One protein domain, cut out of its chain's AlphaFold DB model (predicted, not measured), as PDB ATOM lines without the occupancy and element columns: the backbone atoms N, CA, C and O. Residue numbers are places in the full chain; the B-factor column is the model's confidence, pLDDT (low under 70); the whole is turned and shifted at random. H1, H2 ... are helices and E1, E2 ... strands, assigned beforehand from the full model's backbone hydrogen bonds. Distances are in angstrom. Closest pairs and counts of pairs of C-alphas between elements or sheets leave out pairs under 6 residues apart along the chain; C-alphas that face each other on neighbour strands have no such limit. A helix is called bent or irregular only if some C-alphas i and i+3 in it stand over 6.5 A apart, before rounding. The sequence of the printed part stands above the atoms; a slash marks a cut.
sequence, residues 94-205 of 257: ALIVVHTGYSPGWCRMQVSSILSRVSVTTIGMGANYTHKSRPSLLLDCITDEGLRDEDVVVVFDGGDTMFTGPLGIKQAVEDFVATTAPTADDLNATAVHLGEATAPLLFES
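AT A GLANCE: This is residues 94 to 205 of the 257 residues of the protein "Putative expression site-associated gene (ESAG-like) protein" of Trypanosoma cruzi (UniProt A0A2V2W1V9). A small parallel sheet of three short strands stands in the middle, with H2 packed over one face; H1 and H3 only graze this sheet, and H4 lies alone at the far end, apart from H3 and not on the sheet. After H4, residues 195 to 205 fold back toward the sheet without a named element. The printed part has 112 residues, with the order E1, H1, E2, H2, E3, H3, H4 along the chain and the sheet order E2, E1, E3; its class is mixed, helices and strands. The whole is only just compact, close to loose, with a radius of gyration of the C-alphas of 15.4 A, and only just elongated, spanning 44 by 29 by 26 A.

HOW THE PARTS SIT: In the sheet, E1, residues 94 to 98, is the inner strand between the edge strands E2, residues 121 to 123, and E3, residues 152 to 157. E1 and E3 are parallel at 24 degrees, with N 96 and O 154 within hydrogen-bond range at 2.8 A and N 156 and O 96 at 2.8 A. E2 and E1 are parallel at 37 degrees, with N 121 and O 95 within hydrogen-bond range at 2.9 A. H2, residues 134 to 144, is on the sheet at a height over the sheet of 9.5 A, and the two make two layers, a helix on one face of a sheet. It lies over E1 and runs slantwise to the strands, at 36 degrees to E1 on the local plane; with 2 of its C-alphas falling on E2, it is only just not over that strand. The closest C-alphas of E2 and H2 are those of Ile 123 and Leu 137, 7.0 A apart. H1, residues 104 to 115, only grazes the sheet with its residues 105 to 110. E1, H1 and E2 form a strand-helix-strand unit, two parallel neighbour strands with a helix between them along the chain, and its crossover is right-handed. E2, H2 and E3 form a split unit, with E1 between its strands in the sheet, also right-handed. H3, residues 166 to 179, only grazes the sheet with its residues 169 to 177; the closest C-alphas of E3 and H3 are those of Val 152 and Val 177, 7.8 A apart. H4, residues 189 to 194, is not on the sheet and is apart from H3. In H1, H2, H3 and H4 every O i to N i+4 pair is within hydrogen-bond range.

IN THESE COORDINATES: E1 begins at C-alpha 94, (42.196, -36.954, 7.836), and is 12.6 A long; E3 is 17.0 A and E2 6.4 A. H3 is 20.3 A long, H1 16.4 A, H2 15.3 A and H4 8.7 A. H3 is neither bent nor irregular, but only just: C-alphas 166 and 169 are 6.1 A apart. H4 ends at C-alpha 194, (62.810, -18.778, 2.310).

THE WHOLE: The two C-alphas farthest apart are those of Pro 104 and Thr 190, 44.6 A. The printed part has no cut, and no link is long; those from E1 to H1 and from H1 to E2 are tight. The mean pLDDT of the printed part is 88.7, and no printed residue is under 70.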
ATOM      1  N   ALA A  94      43.641 -37.049   7.976       92.62
ATOM      2  CA  ALA A  94      42.196 -36.954   7.836       92.62
ATOM      3  C   ALA A  94      41.848 -36.232   6.528       92.62
ATOM      4  O   ALA A  94      42.100 -35.039   6.373       92.62
ATOM      5  N   LEU A  95      41.256 -36.961   5.579       93.25
ATOM      6  CA  LEU A  95      40.740 -36.389   4.336       93.25
ATOM      7  C   LEU A  95      39.247 -36.112   4.515       93.25
ATOM      8  O   LEU A  95      38.438 -37.037   4.626       93.25
ATOM      9  N   ILE A  96      38.882 -34.840   4.572       94.75
ATOM     10  CA  ILE A  96      37.538 -34.379   4.908       94.75
ATOM     11  C   ILE A  96      36.887 -33.783   3.669       94.75
ATOM     12  O   ILE A  96      37.484 -32.988   2.950       94.75
ATOM     13  N   VAL A  97      35.633 -34.142   3.437       94.25
ATOM     14  CA  VAL A  97      34.808 -33.582   2.373       94.25
ATOM     15  C   VAL A  97      33.630 -32.843   2.988       94.25
ATOM     16  O   VAL A  97      32.860 -33.421   3.753       94.25
ATOM     17  N   VAL A  98      33.437 -31.578   2.623       93.19
ATOM     18  CA  VAL A  98      32.310 -30.782   3.126       93.19
ATOM     19  C   VAL A  98      31.161 -30.822   2.124       93.19
ATOM     20  O   VAL A  98      31.280 -30.328   0.998       93.19
ATOM     21  N   HIS A  99      30.026 -31.412   2.512       93.19
ATOM     22  CA  HIS A  99      28.845 -31.471   1.654       93.19
ATOM     23  C   HIS A  99      27.545 -31.689   2.432       93.19
ATOM     24  O   HIS A  99      27.491 -32.497   3.353       93.19
ATOM     25  N   THR A 100      26.472 -31.004   2.034       91.12
ATOM     26  CA  THR A 100      25.240 -30.943   2.835       91.12
ATOM     27  C   THR A 100      24.084 -31.808   2.342       91.12
ATOM     28  O   THR A 100      23.110 -31.985   3.071       91.12
ATOM     29  N   GLY A 101      24.156 -32.385   1.143       88.56
ATOM     30  CA  GLY A 101      23.064 -33.204   0.613       88.56
ATOM     31  C   GLY A 101      23.514 -34.176  -0.464       88.56
ATOM     32  O   GLY A 101      24.628 -34.111  -0.950       88.56
ATOM     33  N   TYR A 102      22.657 -35.097  -0.880       91.38
ATOM     34  CA  TYR A 102      23.008 -35.989  -1.984       91.38
ATOM     35  C   TYR A 102      22.937 -35.242  -3.319       91.38
ATOM     36  O   TYR A 102      21.873 -34.771  -3.715       91.38
ATOM     37  N   SER A 103      24.058 -35.168  -4.036       92.00
ATOM     38  CA  SER A 103      24.140 -34.540  -5.358       92.00
ATOM     39  C   SER A 103      24.872 -35.437  -6.364       92.00
ATOM     40  O   SER A 103      25.673 -36.289  -5.962       92.00
ATOM     41  N   PRO A 104      24.645 -35.268  -7.684       94.94
ATOM     42  CA  PRO A 104      25.424 -35.976  -8.701       94.94
ATOM     43  C   PRO A 104      26.932 -35.744  -8.552       94.94
ATOM     44  O   PRO A 104      27.710 -36.672  -8.748       94.94
ATOM     45  N   GLY A 105      27.323 -34.525  -8.170       94.44
ATOM     46  CA  GLY A 105      28.701 -34.143  -7.884       94.44
ATOM     47  C   GLY A 105      29.318 -34.952  -6.746       94.44
ATOM     48  O   GLY A 105      30.298 -35.664  -6.948       94.44
ATOM     49  N   TRP A 106      28.650 -34.975  -5.594       94.88
ATOM     50  CA  TRP A 106      29.083 -35.774  -4.447       94.88
ATOM     51  C   TRP A 106      29.104 -37.272  -4.733       94.88
ATOM     52  O   TRP A 106      30.034 -37.966  -4.336       94.88
ATOM     53  N   CYS A 107      28.140 -37.786  -5.499       94.44
ATOM     54  CA  CYS A 107      28.185 -39.177  -5.940       94.44
ATOM     55  C   CYS A 107      29.413 -39.478  -6.813       94.44
ATOM     56  O   CYS A 107      30.013 -40.540  -6.654       94.44
ATOM     57  N   ARG A 108      29.805 -38.571  -7.721       95.19
ATOM     58  CA  ARG A 108      31.032 -38.731  -8.522       95.19
ATOM     59  C   ARG A 108      32.273 -38.690  -7.639       95.19
ATOM     60  O   ARG A 108      33.137 -39.546  -7.806       95.19
ATOM     61  N   MET A 109      32.319 -37.775  -6.672       95.44
ATOM     62  CA  MET A 109      33.392 -37.692  -5.682       95.44
ATOM     63  C   MET A 109      33.530 -39.018  -4.915       95.44
ATOM     64  O   MET A 109      34.604 -39.617  -4.950       95.44
ATOM     65  N   GLN A 110      32.435 -39.553  -4.355       94.50
ATOM     66  CA  GLN A 110      32.428 -40.841  -3.643       94.50
ATOM     67  C   GLN A 110      32.888 -42.008  -4.527       94.50
ATOM     68  O   GLN A 110      33.652 -42.862  -4.095       94.50
ATOM     69  N   VAL A 111      32.428 -42.077  -5.779       93.81
ATOM     70  CA  VAL A 111      32.878 -43.132  -6.702       93.81
ATOM     71  C   VAL A 111      34.372 -42.982  -6.988       93.81
ATOM     72  O   VAL A 111      35.107 -43.966  -6.954       93.81
ATOM     73  N   SER A 112      34.842 -41.758  -7.223       93.50
ATOM     74  CA  SER A 112      36.250 -41.490  -7.512       93.50
ATOM     75  C   SER A 112      37.174 -41.776  -6.325       93.50
ATOM     76  O   SER A 112      38.277 -42.277  -6.539       93.50
ATOM     77  N   SER A 113      36.724 -41.548  -5.083       91.56
ATOM     78  CA  SER A 113      37.492 -41.866  -3.875       91.56
ATOM     79  C   SER A 113      37.650 -43.379  -3.710       91.56
ATOM     80  O   SER A 113      38.767 -43.858  -3.523       91.56
ATOM     81  N   ILE A 114      36.576 -44.151  -3.921       90.31
ATOM     82  CA  ILE A 114      36.609 -45.622  -3.914       90.31
ATOM     83  C   ILE A 114      37.562 -46.152  -4.991       90.31
ATOM     84  O   ILE A 114      38.437 -46.970  -4.696       90.31
ATOM     85  N   LEU A 115      37.429 -45.673  -6.232       89.88
ATOM     86  CA  LEU A 115      38.279 -46.100  -7.349       89.88
ATOM     87  C   LEU A 115      39.752 -45.732  -7.127       89.88
ATOM     88  O   LEU A 115      40.643 -46.495  -7.498       89.88
ATOM     89  N   SER A 116      40.001 -44.601  -6.469       87.00
ATOM     90  CA  SER A 116      41.342 -44.129  -6.123       87.00
ATOM     91  C   SER A 116      41.871 -44.701  -4.808       87.00
ATOM     92  O   SER A 116      43.002 -44.395  -4.448       87.00
ATOM     93  N   ARG A 117      41.103 -45.536  -4.092       88.81
ATOM     94  CA  ARG A 117      41.444 -46.062  -2.754       88.81
ATOM     95  C   ARG A 117      41.765 -44.963  -1.732       88.81
ATOM     96  O   ARG A 117      42.643 -45.126  -0.889       88.81
ATOM     97  N   VAL A 118      41.045 -43.851  -1.816       87.75
ATOM     98  CA  VAL A 118      41.144 -42.704  -0.912       87.75
ATOM     99  C   VAL A 118      39.994 -42.784   0.090       87.75
ATOM    100  O   VAL A 118      38.828 -42.802  -0.301       87.75
ATOM    101  N   SER A 119      40.315 -42.853   1.382       89.69
ATOM    102  CA  SER A 119      39.312 -42.835   2.450       89.69
ATOM    103  C   SER A 119      38.985 -41.394   2.814       89.69
ATOM    104  O   SER A 119      39.875 -40.674   3.255       89.69
ATOM    105  N   VAL A 120      37.727 -40.987   2.642       91.25
ATOM    106  CA  VAL A 120      37.258 -39.626   2.943       91.25
ATOM    107  C   VAL A 120      36.099 -39.643   3.934       91.25
ATOM    108  O   VAL A 120      35.207 -40.490   3.840       91.25
ATOM    109  N   THR A 121      36.077 -38.671   4.842       92.94
ATOM    110  CA  THR A 121      34.965 -38.433   5.768       92.94
ATOM    111  C   THR A 121      34.116 -37.283   5.242       92.94
ATOM    112  O   THR A 121      34.604 -36.167   5.092       92.94
ATOM    113  N   THR A 122      32.837 -37.536   4.947       93.62
ATOM    114  CA  THR A 122      31.901 -36.458   4.583       93.62
ATOM    115  C   THR A 122      31.314 -35.825   5.842       93.62
ATOM    116  O   THR A 122      30.695 -36.529   6.638       93.62
ATOM    117  N   ILE A 123      31.429 -34.505   5.975       93.06
ATOM    118  CA  ILE A 123      30.822 -33.718   7.057       93.06
ATOM    119  C   ILE A 123      29.747 -32.763   6.527       93.06
ATOM    120  O   ILE A 123      29.770 -32.351   5.366       93.06
ATOM    121  N   GLY A 124      28.808 -32.392   7.401       90.44
ATOM    122  CA  GLY A 124      27.733 -31.442   7.094       90.44
ATOM    123  C   GLY A 124      26.495 -32.045   6.424       90.44
ATOM    124  O   GLY A 124      25.568 -31.301   6.111       90.44
ATOM    125  N   MET A 125      26.438 -33.365   6.219       90.56
ATOM    126  CA  MET A 125      25.295 -34.029   5.580       90.56
ATOM    127  C   MET A 125      23.985 -33.747   6.334       90.56
ATOM    128  O   MET A 125      23.903 -33.936   7.544       90.56
ATOM    129  N   GLY A 126      22.953 -33.302   5.615       86.25
ATOM    130  CA  GLY A 126      21.653 -32.937   6.186       86.25
ATOM    131  C   GLY A 126      21.604 -31.548   6.834       86.25
ATOM    132  O   GLY A 126      20.521 -31.101   7.213       86.25
ATOM    133  N   ALA A 127      22.731 -30.840   6.937       84.81
ATOM    134  CA  ALA A 127      22.757 -29.474   7.441       84.81
ATOM    135  C   ALA A 127      22.213 -28.481   6.403       84.81
ATOM    136  O   ALA A 127      22.304 -28.687   5.191       84.81
ATOM    137  N   ASN A 128      21.693 -27.347   6.876       81.94
ATOM    138  CA  ASN A 128      21.360 -26.250   5.978       81.94
ATOM    139  C   ASN A 128      22.649 -25.571   5.498       81.94
ATOM    140  O   ASN A 128      23.493 -25.175   6.302       81.94
ATOM    141  N   TYR A 129      22.805 -25.442   4.184       77.31
ATOM    142  CA  TYR A 129      24.034 -24.920   3.610       77.31
ATOM    143  C   TYR A 129      24.150 -23.409   3.820       77.31
ATOM    144  O   TYR A 129      23.331 -22.630   3.333       77.31
ATOM    145  N   THR A 130      25.232 -22.986   4.470       77.25
ATOM    146  CA  THR A 130      25.705 -21.604   4.411       77.25
ATOM    147  C   THR A 130      27.213 -21.620   4.185       77.25
ATOM    148  O   THR A 130      27.927 -22.419   4.785       77.25
ATOM    149  N   HIS A 131      27.739 -20.720   3.350       73.88
ATOM    150  CA  HIS A 131      29.193 -20.646   3.133       73.88
ATOM    151  C   HIS A 131      29.979 -20.381   4.432       73.88
ATOM    152  O   HIS A 131      31.157 -20.708   4.513       73.88
ATOM    153  N   LYS A 132      29.324 -19.814   5.454       75.75
ATOM    154  CA  LYS A 132      29.935 -19.452   6.739       75.75
ATOM    155  C   LYS A 132      30.024 -20.615   7.731       75.75
ATOM    156  O   LYS A 132      30.791 -20.513   8.676       75.75
ATOM    157  N   SER A 133      29.259 -21.694   7.546       82.12
ATOM    158  CA  SER A 133      29.236 -22.810   8.501       82.12
ATOM    159  C   SER A 133      30.347 -23.834   8.276       82.12
ATOM    160  O   SER A 133      30.605 -24.637   9.167       82.12
ATOM    161  N   ARG A 134      31.021 -23.824   7.114       86.06
ATOM    162  CA  ARG A 134      32.073 -24.809   6.801       86.06
ATOM    163  C   ARG A 134      33.241 -24.787   7.803       86.06
ATOM    164  O   ARG A 134      33.602 -25.871   8.252       86.06
ATOM    165  N   PRO A 135      33.799 -23.623   8.205       87.44
ATOM    166  CA  PRO A 135      34.881 -23.596   9.189       87.44
ATOM    167  C   PRO A 135      34.467 -24.174  10.544       87.44
ATOM    168  O   PRO A 135      35.224 -24.933  11.130       87.44
ATOM    169  N   SER A 136      33.251 -23.877  11.018       87.88
ATOM    170  CA  SER A 136      32.743 -24.436  12.277       87.88
ATOM    171  C   SER A 136      32.590 -25.954  12.206       87.88
ATOM    172  O   SER A 136      33.103 -26.644  13.073       87.88
ATOM    173  N   LEU A 137      31.994 -26.483  11.129       88.50
ATOM    174  CA  LEU A 137      31.872 -27.933  10.924       88.50
ATOM    175  C   LEU A 137      33.234 -28.638  10.911       88.50
ATOM    176  O   LEU A 137      33.357 -29.760  11.395       88.50
ATOM    177  N   LEU A 138      34.251 -27.991  10.336       90.75
ATOM    178  CA  LEU A 138      35.609 -28.517  10.314       90.75
ATOM    179  C   LEU A 138      36.231 -28.535  11.716       90.75
ATOM    180  O   LEU A 138      36.806 -29.546  12.098       90.75
ATOM    181  N   LEU A 139      36.100 -27.445  12.478       91.12
ATOM    182  CA  LEU A 139      36.622 -27.354  13.847       91.12
ATOM    183  C   LEU A 139      35.947 -28.356  14.790       91.12
ATOM    184  O   LEU A 139      36.638 -29.007  15.577       91.12
ATOM    185  N   ASP A 140      34.630 -28.521  14.671       90.31
ATOM    186  CA  ASP A 140      33.875 -29.525  15.422       90.31
ATOM    187  C   ASP A 140      34.386 -30.929  15.067       90.31
ATOM    188  O   ASP A 140      34.733 -31.700  15.953       90.31
ATOM    189  N   CYS A 141      34.571 -31.230  13.775       89.69
ATOM    190  CA  CYS A 141      35.114 -32.515  13.329       89.69
ATOM    191  C   CYS A 141      36.537 -32.782  13.848       89.69
ATOM    192  O   CYS A 141      36.818 -33.897  14.275       89.69
ATOM    193  N   ILE A 142      37.430 -31.788  13.819       90.94
ATOM    194  CA  ILE A 142      38.801 -31.902  14.354       90.94
ATOM    195  C   ILE A 142      38.762 -32.245  15.848       90.94
ATOM    196  O   ILE A 142      39.499 -33.123  16.303       90.94
ATOM    197  N   THR A 143      37.875 -31.574  16.585       92.06
ATOM    198  CA  THR A 143      37.689 -31.764  18.027       92.06
ATOM    199  C   THR A 143      37.115 -33.146  18.334       92.06
ATOM    200  O   THR A 143      37.676 -33.877  19.151       92.06
ATOM    201  N   ASP A 144      36.043 -33.534  17.646       88.31
ATOM    202  CA  ASP A 144      35.336 -34.800  17.854       88.31
ATOM    203  C   ASP A 144      36.200 -36.021  17.486       88.31
ATOM    204  O   ASP A 144      36.134 -37.060  18.143       88.31
ATOM    205  N   GLU A 145      37.055 -35.896  16.465       85.56
ATOM    206  CA  GLU A 145      38.002 -36.940  16.039       85.56
ATOM    207  C   GLU A 145      39.270 -37.018  16.912       85.56
ATOM    208  O   GLU A 145      40.121 -37.904  16.709       85.56
ATOM    209  N   GLY A 146      39.418 -36.087  17.865       89.75
ATOM    210  CA  GLY A 146      40.584 -35.970  18.735       89.75
ATOM    211  C   GLY A 146      41.883 -35.867  17.938       89.75
ATOM    212  O   GLY A 146      42.842 -36.585  18.239       89.75
ATOM    213  N   LEU A 147      41.882 -35.069  16.865       88.56
ATOM    214  CA  LEU A 147      43.084 -34.840  16.068       88.56
ATOM    215  C   LEU A 147      44.080 -34.002  16.870       88.56
ATOM    216  O   LEU A 147      43.700 -33.069  17.576       88.56
ATOM    217  N   ARG A 148      45.351 -34.384  16.782       88.12
ATOM    218  CA  ARG A 148      46.462 -33.745  17.492       88.12
ATOM    219  C   ARG A 148      47.138 -32.701  16.606       88.12
ATOM    220  O   ARG A 148      46.923 -32.698  15.397       88.12
ATOM    221  N   ASP A 149      47.998 -31.880  17.199       85.88
ATOM    222  CA  ASP A 149      48.752 -30.849  16.476       85.88
ATOM    223  C   ASP A 149      49.640 -31.441  15.368       85.88
ATOM    224  O   ASP A 149      49.817 -30.819  14.324       85.88
ATOM    225  N   GLU A 150      50.149 -32.661  15.564       86.06
ATOM    226  CA  GLU A 150      50.945 -33.376  14.566       86.06
ATOM    227  C   GLU A 150      50.116 -34.081  13.477       86.06
ATOM    228  O   GLU A 150      50.693 -34.599  12.521       86.06
ATOM    229  N   ASP A 151      48.788 -34.172  13.617       90.06
ATOM    230  CA  ASP A 151      47.923 -34.819  12.628       90.06
ATOM    231  C   ASP A 151      47.597 -33.850  11.470       90.06
ATOM    232  O   ASP A 151      47.455 -32.642  11.644       90.06
ATOM    233  N   VAL A 152      47.445 -34.381  10.254       91.12
ATOM    234  CA  VAL A 152      47.215 -33.591   9.035       91.12
ATOM    235  C   VAL A 152      45.756 -33.661   8.613       91.12
ATOM    236  O   VAL A 152      45.194 -34.745   8.442       91.12
ATOM    237  N   VAL A 153      45.159 -32.500   8.357       93.88
ATOM    238  CA  VAL A 153      43.799 -32.379   7.827       93.88
ATOM    239  C   VAL A 153      43.851 -31.825   6.410       93.88
ATOM    240  O   VAL A 153      44.375 -30.738   6.183       93.88
ATOM    241  N   VAL A 154      43.264 -32.548   5.458       94.06
ATOM    242  CA  VAL A 154      43.083 -32.079   4.077       94.06
ATOM    243  C   VAL A 154      41.594 -31.966   3.798       94.06
ATOM    244  O   VAL A 154      40.853 -32.930   3.991       94.06
ATOM    245  N   VAL A 155      41.151 -30.794   3.350       94.25
ATOM    246  CA  VAL A 155      39.727 -30.483   3.180       94.25
ATOM    247  C   VAL A 155      39.404 -30.282   1.706       94.25
ATOM    248  O   VAL A 155      40.106 -29.554   1.013       94.25
ATOM    249  N   PHE A 156      38.319 -30.901   1.249       93.62
ATOM    250  CA  PHE A 156      37.842 -30.846  -0.128       93.62
ATOM    251  C   PHE A 156      36.370 -30.427  -0.202       93.62
ATOM    252  O   PHE A 156      35.558 -30.757   0.674       93.62
ATOM    253  N   ASP A 157      35.996 -29.787  -1.307       92.69
ATOM    254  CA  ASP A 157      34.595 -29.527  -1.629       92.69
ATOM    255  C   ASP A 157      33.928 -30.787  -2.194       92.69
ATOM    256  O   ASP A 157      34.465 -31.480  -3.056       92.69
ATOM    257  N   GLY A 158      32.735 -31.136  -1.706       91.69
ATOM    258  CA  GLY A 158      32.122 -32.412  -2.087       91.69
ATOM    259  C   GLY A 158      31.422 -32.438  -3.442       91.69
ATOM    260  O   GLY A 158      31.229 -33.518  -3.988       91.69
ATOM    261  N   GLY A 159      30.988 -31.294  -3.975       91.94
ATOM    262  CA  GLY A 159      30.162 -31.248  -5.190       91.94
ATOM    263  C   GLY A 159      30.956 -31.291  -6.497       91.94
ATOM    264  O   GLY A 159      30.419 -31.669  -7.537       91.94
ATOM    265  N   ASP A 160      32.216 -30.900  -6.452       93.31
ATOM    266  CA  ASP A 160      33.039 -30.540  -7.605       93.31
ATOM    267  C   ASP A 160      34.489 -31.037  -7.490       93.31
ATOM    268  O   ASP A 160      35.269 -30.846  -8.418       93.31
ATOM    269  N   THR A 161      34.825 -31.786  -6.436       93.25
ATOM    270  CA  THR A 161      36.097 -32.520  -6.340       93.25
ATOM    271  C   THR A 161      35.993 -33.916  -6.957       93.25
ATOM    272  O   THR A 161      35.013 -34.639  -6.758       93.25
ATOM    273  N   MET A 162      37.047 -34.347  -7.655       92.44
ATOM    274  CA  MET A 162      37.225 -35.726  -8.110       92.44
ATOM    275  C   MET A 162      38.645 -36.214  -7.812       92.44
ATOM    276  O   MET A 162      39.622 -35.523  -8.086       92.44
ATOM    277  N   PHE A 163      38.761 -37.442  -7.315       90.38
ATOM    278  CA  PHE A 163      40.042 -38.100  -7.075       90.38
ATOM    279  C   PHE A 163      40.486 -38.875  -8.318       90.38
ATOM    280  O   PHE A 163      39.751 -39.725  -8.822       90.38
ATOM    281  N   THR A 164      41.684 -38.582  -8.823       86.38
ATOM    282  CA  THR A 164      42.218 -39.169 -10.069       86.38
ATOM    283  C   THR A 164      43.257 -40.271  -9.838       86.38
ATOM    284  O   THR A 164      43.710 -40.899 -10.793       86.38
ATOM    285  N   GLY A 165      43.607 -40.559  -8.580       75.50
ATOM    286  CA  GLY A 165      44.437 -41.697  -8.192       75.50
ATOM    287  C   GLY A 165      45.028 -41.559  -6.781       75.50
ATOM    288  O   GLY A 165      45.092 -40.452  -6.247       75.50
ATOM    289  N   PRO A 166      45.498 -42.664  -6.170       71.75
ATOM    290  CA  PRO A 166      46.040 -42.650  -4.806       71.75
ATOM    291  C   PRO A 166      47.382 -41.919  -4.687       71.75
ATOM    292  O   PRO A 166      47.695 -41.371  -3.633       71.75
ATOM    293  N   LEU A 167      48.194 -41.941  -5.749       75.56
ATOM    294  CA  LEU A 167      49.598 -41.524  -5.683       75.56
ATOM    295  C   LEU A 167      49.761 -40.021  -5.441       75.56
ATOM    296  O   LEU A 167      50.613 -39.643  -4.649       75.56
ATOM    297  N   GLY A 168      48.931 -39.185  -6.071       80.44
ATOM    298  CA  GLY A 168      49.068 -37.729  -5.974       80.44
ATOM    299  C   GLY A 168      48.828 -37.204  -4.560       80.44
ATOM    300  O   GLY A 168      49.657 -36.478  -4.026       80.44
ATOM    301  N   ILE A 169      47.727 -37.623  -3.925       83.38
ATOM    302  CA  ILE A 169      47.405 -37.201  -2.552       83.38
ATOM    303  C   ILE A 169      48.423 -37.753  -1.569       83.38
ATOM    304  O   ILE A 169      48.889 -37.021  -0.703       83.38
ATOM    305  N   LYS A 170      48.781 -39.032  -1.712       85.25
ATOM    306  CA  LYS A 170      49.758 -39.655  -0.829       85.25
ATOM    307  C   LYS A 170      51.090 -38.902  -0.871       85.25
ATOM    308  O   LYS A 170      51.582 -38.520   0.180       85.25
ATOM    309  N   GLN A 171      51.619 -38.649  -2.068       87.62
ATOM    310  CA  GLN A 171      52.880 -37.935  -2.233       87.62
ATOM    311  C   GLN A 171      52.800 -36.508  -1.677       87.62
ATOM    312  O   GLN A 171      53.678 -36.106  -0.929       87.62
ATOM    313  N   ALA A 172      51.725 -35.770  -1.971       88.25
ATOM    314  CA  ALA A 172      51.554 -34.410  -1.459       88.25
ATOM    315  C   ALA A 172      51.507 -34.357   0.078       88.25
ATOM    316  O   ALA A 172      52.072 -33.450   0.682       88.25
ATOM    317  N   VAL A 173      50.852 -35.332   0.716       89.50
ATOM    318  CA  VAL A 173      50.790 -35.422   2.181       89.50
ATOM    319  C   VAL A 173      52.127 -35.861   2.776       89.50
ATOM    320  O   VAL A 173      52.546 -35.290   3.777       89.50
ATOM    321  N   GLU A 174      52.810 -36.838   2.175       91.00
ATOM    322  CA  GLU A 174      54.152 -37.257   2.609       91.00
ATOM    323  C   GLU A 174      55.147 -36.093   2.519       91.00
ATOM    324  O   GLU A 174      55.870 -35.832   3.481       91.00
ATOM    325  N   ASP A 175      55.124 -35.340   1.415       90.44
ATOM    326  CA  ASP A 175      55.950 -34.148   1.224       90.44
ATOM    327  C   ASP A 175      55.601 -33.060   2.255       90.44
ATOM    328  O   ASP A 175      56.502 -32.465   2.850       90.44
ATOM    329  N   PHE A 176      54.308 -32.829   2.526       91.88
ATOM    330  CA  PHE A 176      53.855 -31.884   3.550       91.88
ATOM    331  C   PHE A 176      54.369 -32.269   4.940       91.88
ATOM    332  O   PHE A 176      54.995 -31.445   5.603       91.88
ATOM    333  N   VAL A 177      54.174 -33.519   5.369       90.62
ATOM    334  CA  VAL A 177      54.639 -34.014   6.677       90.62
ATOM    335  C   VAL A 177      56.161 -33.938   6.789       90.62
ATOM    336  O   VAL A 177      56.680 -33.572   7.839       90.62
ATOM    337  N   ALA A 178      56.892 -34.249   5.717       90.88
ATOM    338  CA  ALA A 178      58.354 -34.240   5.723       90.88
ATOM    339  C   ALA A 178      58.967 -32.832   5.797       90.88
ATOM    340  O   ALA A 178      60.121 -32.690   6.197       90.88
ATOM    341  N   THR A 179      58.227 -31.802   5.381       91.00
ATOM    342  CA  THR A 179      58.744 -30.430   5.241       91.00
ATOM    343  C   THR A 179      58.081 -29.419   6.172       91.00
ATOM    344  O   THR A 179      58.526 -28.274   6.234       91.00
ATOM    345  N   THR A 180      57.046 -29.823   6.905       91.88
ATOM    346  CA  THR A 180      56.329 -28.981   7.868       91.88
ATOM    347  C   THR A 180      56.816 -29.268   9.284       91.88
ATOM    348  O   THR A 180      57.115 -30.408   9.634       91.88
ATOM    349  N   ALA A 181      56.894 -28.230  10.117       89.62
ATOM    350  CA  ALA A 181      57.191 -28.404  11.534       89.62
ATOM    351  C   ALA A 181      56.074 -29.219  12.225       89.62
ATOM    352  O   ALA A 181      54.899 -28.910  12.018       89.62
ATOM    353  N   PRO A 182      56.404 -30.231  13.049       82.25
ATOM    354  CA  PRO A 182      55.404 -31.097  13.678       82.25
ATOM    355  C   PRO A 182      54.625 -30.400  14.800       82.25
ATOM    356  O   PRO A 182      53.557 -30.867  15.178       82.25
ATOM    357  N   THR A 183      55.162 -29.307  15.345       83.88
ATOM    358  CA  THR A 183      54.523 -28.498  16.384       83.88
ATOM    359  C   THR A 183      54.751 -27.010  16.123       83.88
ATOM    360  O   THR A 183      55.632 -26.621  15.351       83.88
ATOM    361  N   ALA A 184      53.971 -26.161  16.796       86.44
ATOM    362  CA  ALA A 184      54.150 -24.714  16.733       86.44
ATOM    363  C   ALA A 184      55.514 -24.251  17.282       86.44
ATOM    364  O   ALA A 184      56.081 -23.296  16.755       86.44
ATOM    365  N   ASP A 185      56.056 -24.937  18.294       88.44
ATOM    366  CA  ASP A 185      57.347 -24.596  18.909       88.44
ATOM    367  C   ASP A 185      58.534 -24.903  17.980       88.44
ATOM    368  O   ASP A 185      59.564 -24.229  18.034       88.44
ATOM    369  N   ASP A 186      58.373 -25.877  17.080       88.00
ATOM    370  CA  ASP A 186      59.379 -26.265  16.086       88.00
ATOM    371  C   ASP A 186      59.316 -25.416  14.799       88.00
ATOM    372  O   ASP A 186      60.134 -25.583  13.886       88.00
ATOM    373  N   LEU A 187      58.342 -24.506  14.685       90.19
ATOM    374  CA  LEU A 187      58.121 -23.716  13.477       90.19
ATOM    375  C   LEU A 187      59.229 -22.679  13.263       90.19
ATOM    376  O   LEU A 187      59.256 -21.609  13.873       90.19
ATOM    377  N   ASN A 188      60.091 -22.932  12.279       90.19
ATOM    378  CA  ASN A 188      61.029 -21.933  11.780       90.19
ATOM    379  C   ASN A 188      60.366 -21.054  10.707       90.19
ATOM    380  O   ASN A 188      60.411 -21.354   9.511       90.19
ATOM    381  N   ALA A 189      59.774 -19.939  11.137       85.88
ATOM    382  CA  ALA A 189      59.125 -18.990  10.236       85.88
ATOM    383  C   ALA A 189      60.070 -18.492   9.127       85.88
ATOM    384  O   ALA A 189      59.652 -18.398   7.975       85.88
ATOM    385  N   THR A 190      61.345 -18.228   9.432       84.06
ATOM    386  CA  THR A 190      62.328 -17.774   8.436       84.06
ATOM    387  C   THR A 190      62.555 -18.822   7.346       84.06
ATOM    388  O   THR A 190      62.536 -18.468   6.169       84.06
ATOM    389  N   ALA A 191      62.687 -20.102   7.703       86.81
ATOM    390  CA  ALA A 191      62.827 -21.190   6.730       86.81
ATOM    391  C   ALA A 191      61.590 -21.315   5.824       86.81
ATOM    392  O   ALA A 191      61.728 -21.470   4.612       86.81
ATOM    393  N   VAL A 192      60.381 -21.156   6.380       86.75
ATOM    394  CA  VAL A 192      59.136 -21.117   5.590       86.75
ATOM    395  C   VAL A 192      59.144 -19.948   4.602       86.75
ATOM    396  O   VAL A 192      58.825 -20.121   3.427       86.75
ATOM    397  N   HIS A 193      59.571 -18.759   5.038       79.75
ATOM    398  CA  HIS A 193      59.651 -17.580   4.168       79.75
ATOM    399  C   HIS A 193      60.711 -17.726   3.069       79.75
ATOM    400  O   HIS A 193      60.557 -17.151   1.996       79.75
ATOM    401  N   LEU A 194      61.780 -18.487   3.309       77.75
ATOM    402  CA  LEU A 194      62.810 -18.778   2.310       77.75
ATOM    403  C   LEU A 194      62.430 -19.932   1.366       77.75
ATOM    404  O   LEU A 194      63.136 -20.165   0.385       77.75
ATOM    405  N   GLY A 195      61.314 -20.623   1.621       80.81
ATOM    406  CA  GLY A 195      60.897 -21.810   0.870       80.81
ATOM    407  C   GLY A 195      61.715 -23.063   1.198       80.81
ATOM    408  O   GLY A 195      61.714 -24.012   0.421       80.81
ATOM    409  N   GLU A 196      62.429 -23.062   2.325       85.44
ATOM    410  CA  GLU A 196      63.214 -24.195   2.831       85.44
ATOM    411  C   GLU A 196      62.357 -25.166   3.662       85.44
ATOM    412  O   GLU A 196      62.710 -26.334   3.800       85.44
ATOM    413  N   ALA A 197      61.228 -24.685   4.194       90.12
ATOM    414  CA  ALA A 197      60.225 -25.461   4.919       90.12
ATOM    415  C   ALA A 197      58.810 -25.123   4.421       90.12
ATOM    416  O   ALA A 197      58.574 -24.058   3.844       90.12
ATOM    417  N   THR A 198      57.859 -26.015   4.674       90.88
ATOM    418  CA  THR A 198      56.445 -25.839   4.329       90.88
ATOM    419  C   THR A 198      55.688 -25.204   5.493       90.88
ATOM    420  O   THR A 198      55.929 -25.508   6.662       90.88
ATOM    421  N   ALA A 199      54.780 -24.276   5.180       90.81
ATOM    422  CA  ALA A 199      53.913 -23.656   6.177       90.81
ATOM    423  C   ALA A 199      52.922 -24.689   6.754       90.81
ATOM    424  O   ALA A 199      52.397 -25.495   5.989       90.81
ATOM    425  N   PRO A 200      52.564 -24.612   8.050       91.06
ATOM    426  CA  PRO A 200      51.647 -25.564   8.690       91.06
ATOM    427  C   PRO A 200      50.199 -25.479   8.188       91.06
ATOM    428  O   PRO A 200      49.356 -26.281   8.576       91.06
ATOM    429  N   LEU A 201      49.899 -24.514   7.318       90.94
ATOM    430  CA  LEU A 201      48.616 -24.373   6.654       90.94
ATOM    431  C   LEU A 201      48.843 -23.971   5.198       90.94
ATOM    432  O   LEU A 201      49.421 -22.918   4.920       90.94
ATOM    433  N   LEU A 202      48.359 -24.805   4.280       90.38
ATOM    434  CA  LEU A 202      48.375 -24.541   2.847       90.38
ATOM    435  C   LEU A 202      46.951 -24.356   2.339       90.38
ATOM    436  O   LEU A 202      46.049 -25.121   2.674       90.38
ATOM    437  N   PHE A 203      46.776 -23.347   1.494       88.38
ATOM    438  CA  PHE A 203      45.540 -23.113   0.762       88.38
ATOM    439  C   PHE A 203      45.751 -23.454  -0.708       88.38
ATOM    440  O   PHE A 203      46.828 -23.213  -1.258       88.38
ATOM    441  N   GLU A 204      44.710 -23.977  -1.352       87.19
ATOM    442  CA  GLU A 204      44.665 -24.030  -2.808       87.19
ATOM    443  C   GLU A 204      44.784 -22.610  -3.382       87.19
ATOM    444  O   GLU A 204      44.232 -21.650  -2.837       87.19
ATOM    445  N   SER A 205      45.526 -22.474  -4.479       82.81
ATOM    446  CA  SER A 205      45.674 -21.213  -5.197       82.81
ATOM    447  C   SER A 205      44.889 -21.242  -6.503       82.81
ATOM    448  O   SER A 205      45.092 -22.143  -7.315       82.81
TER     449      SER A 205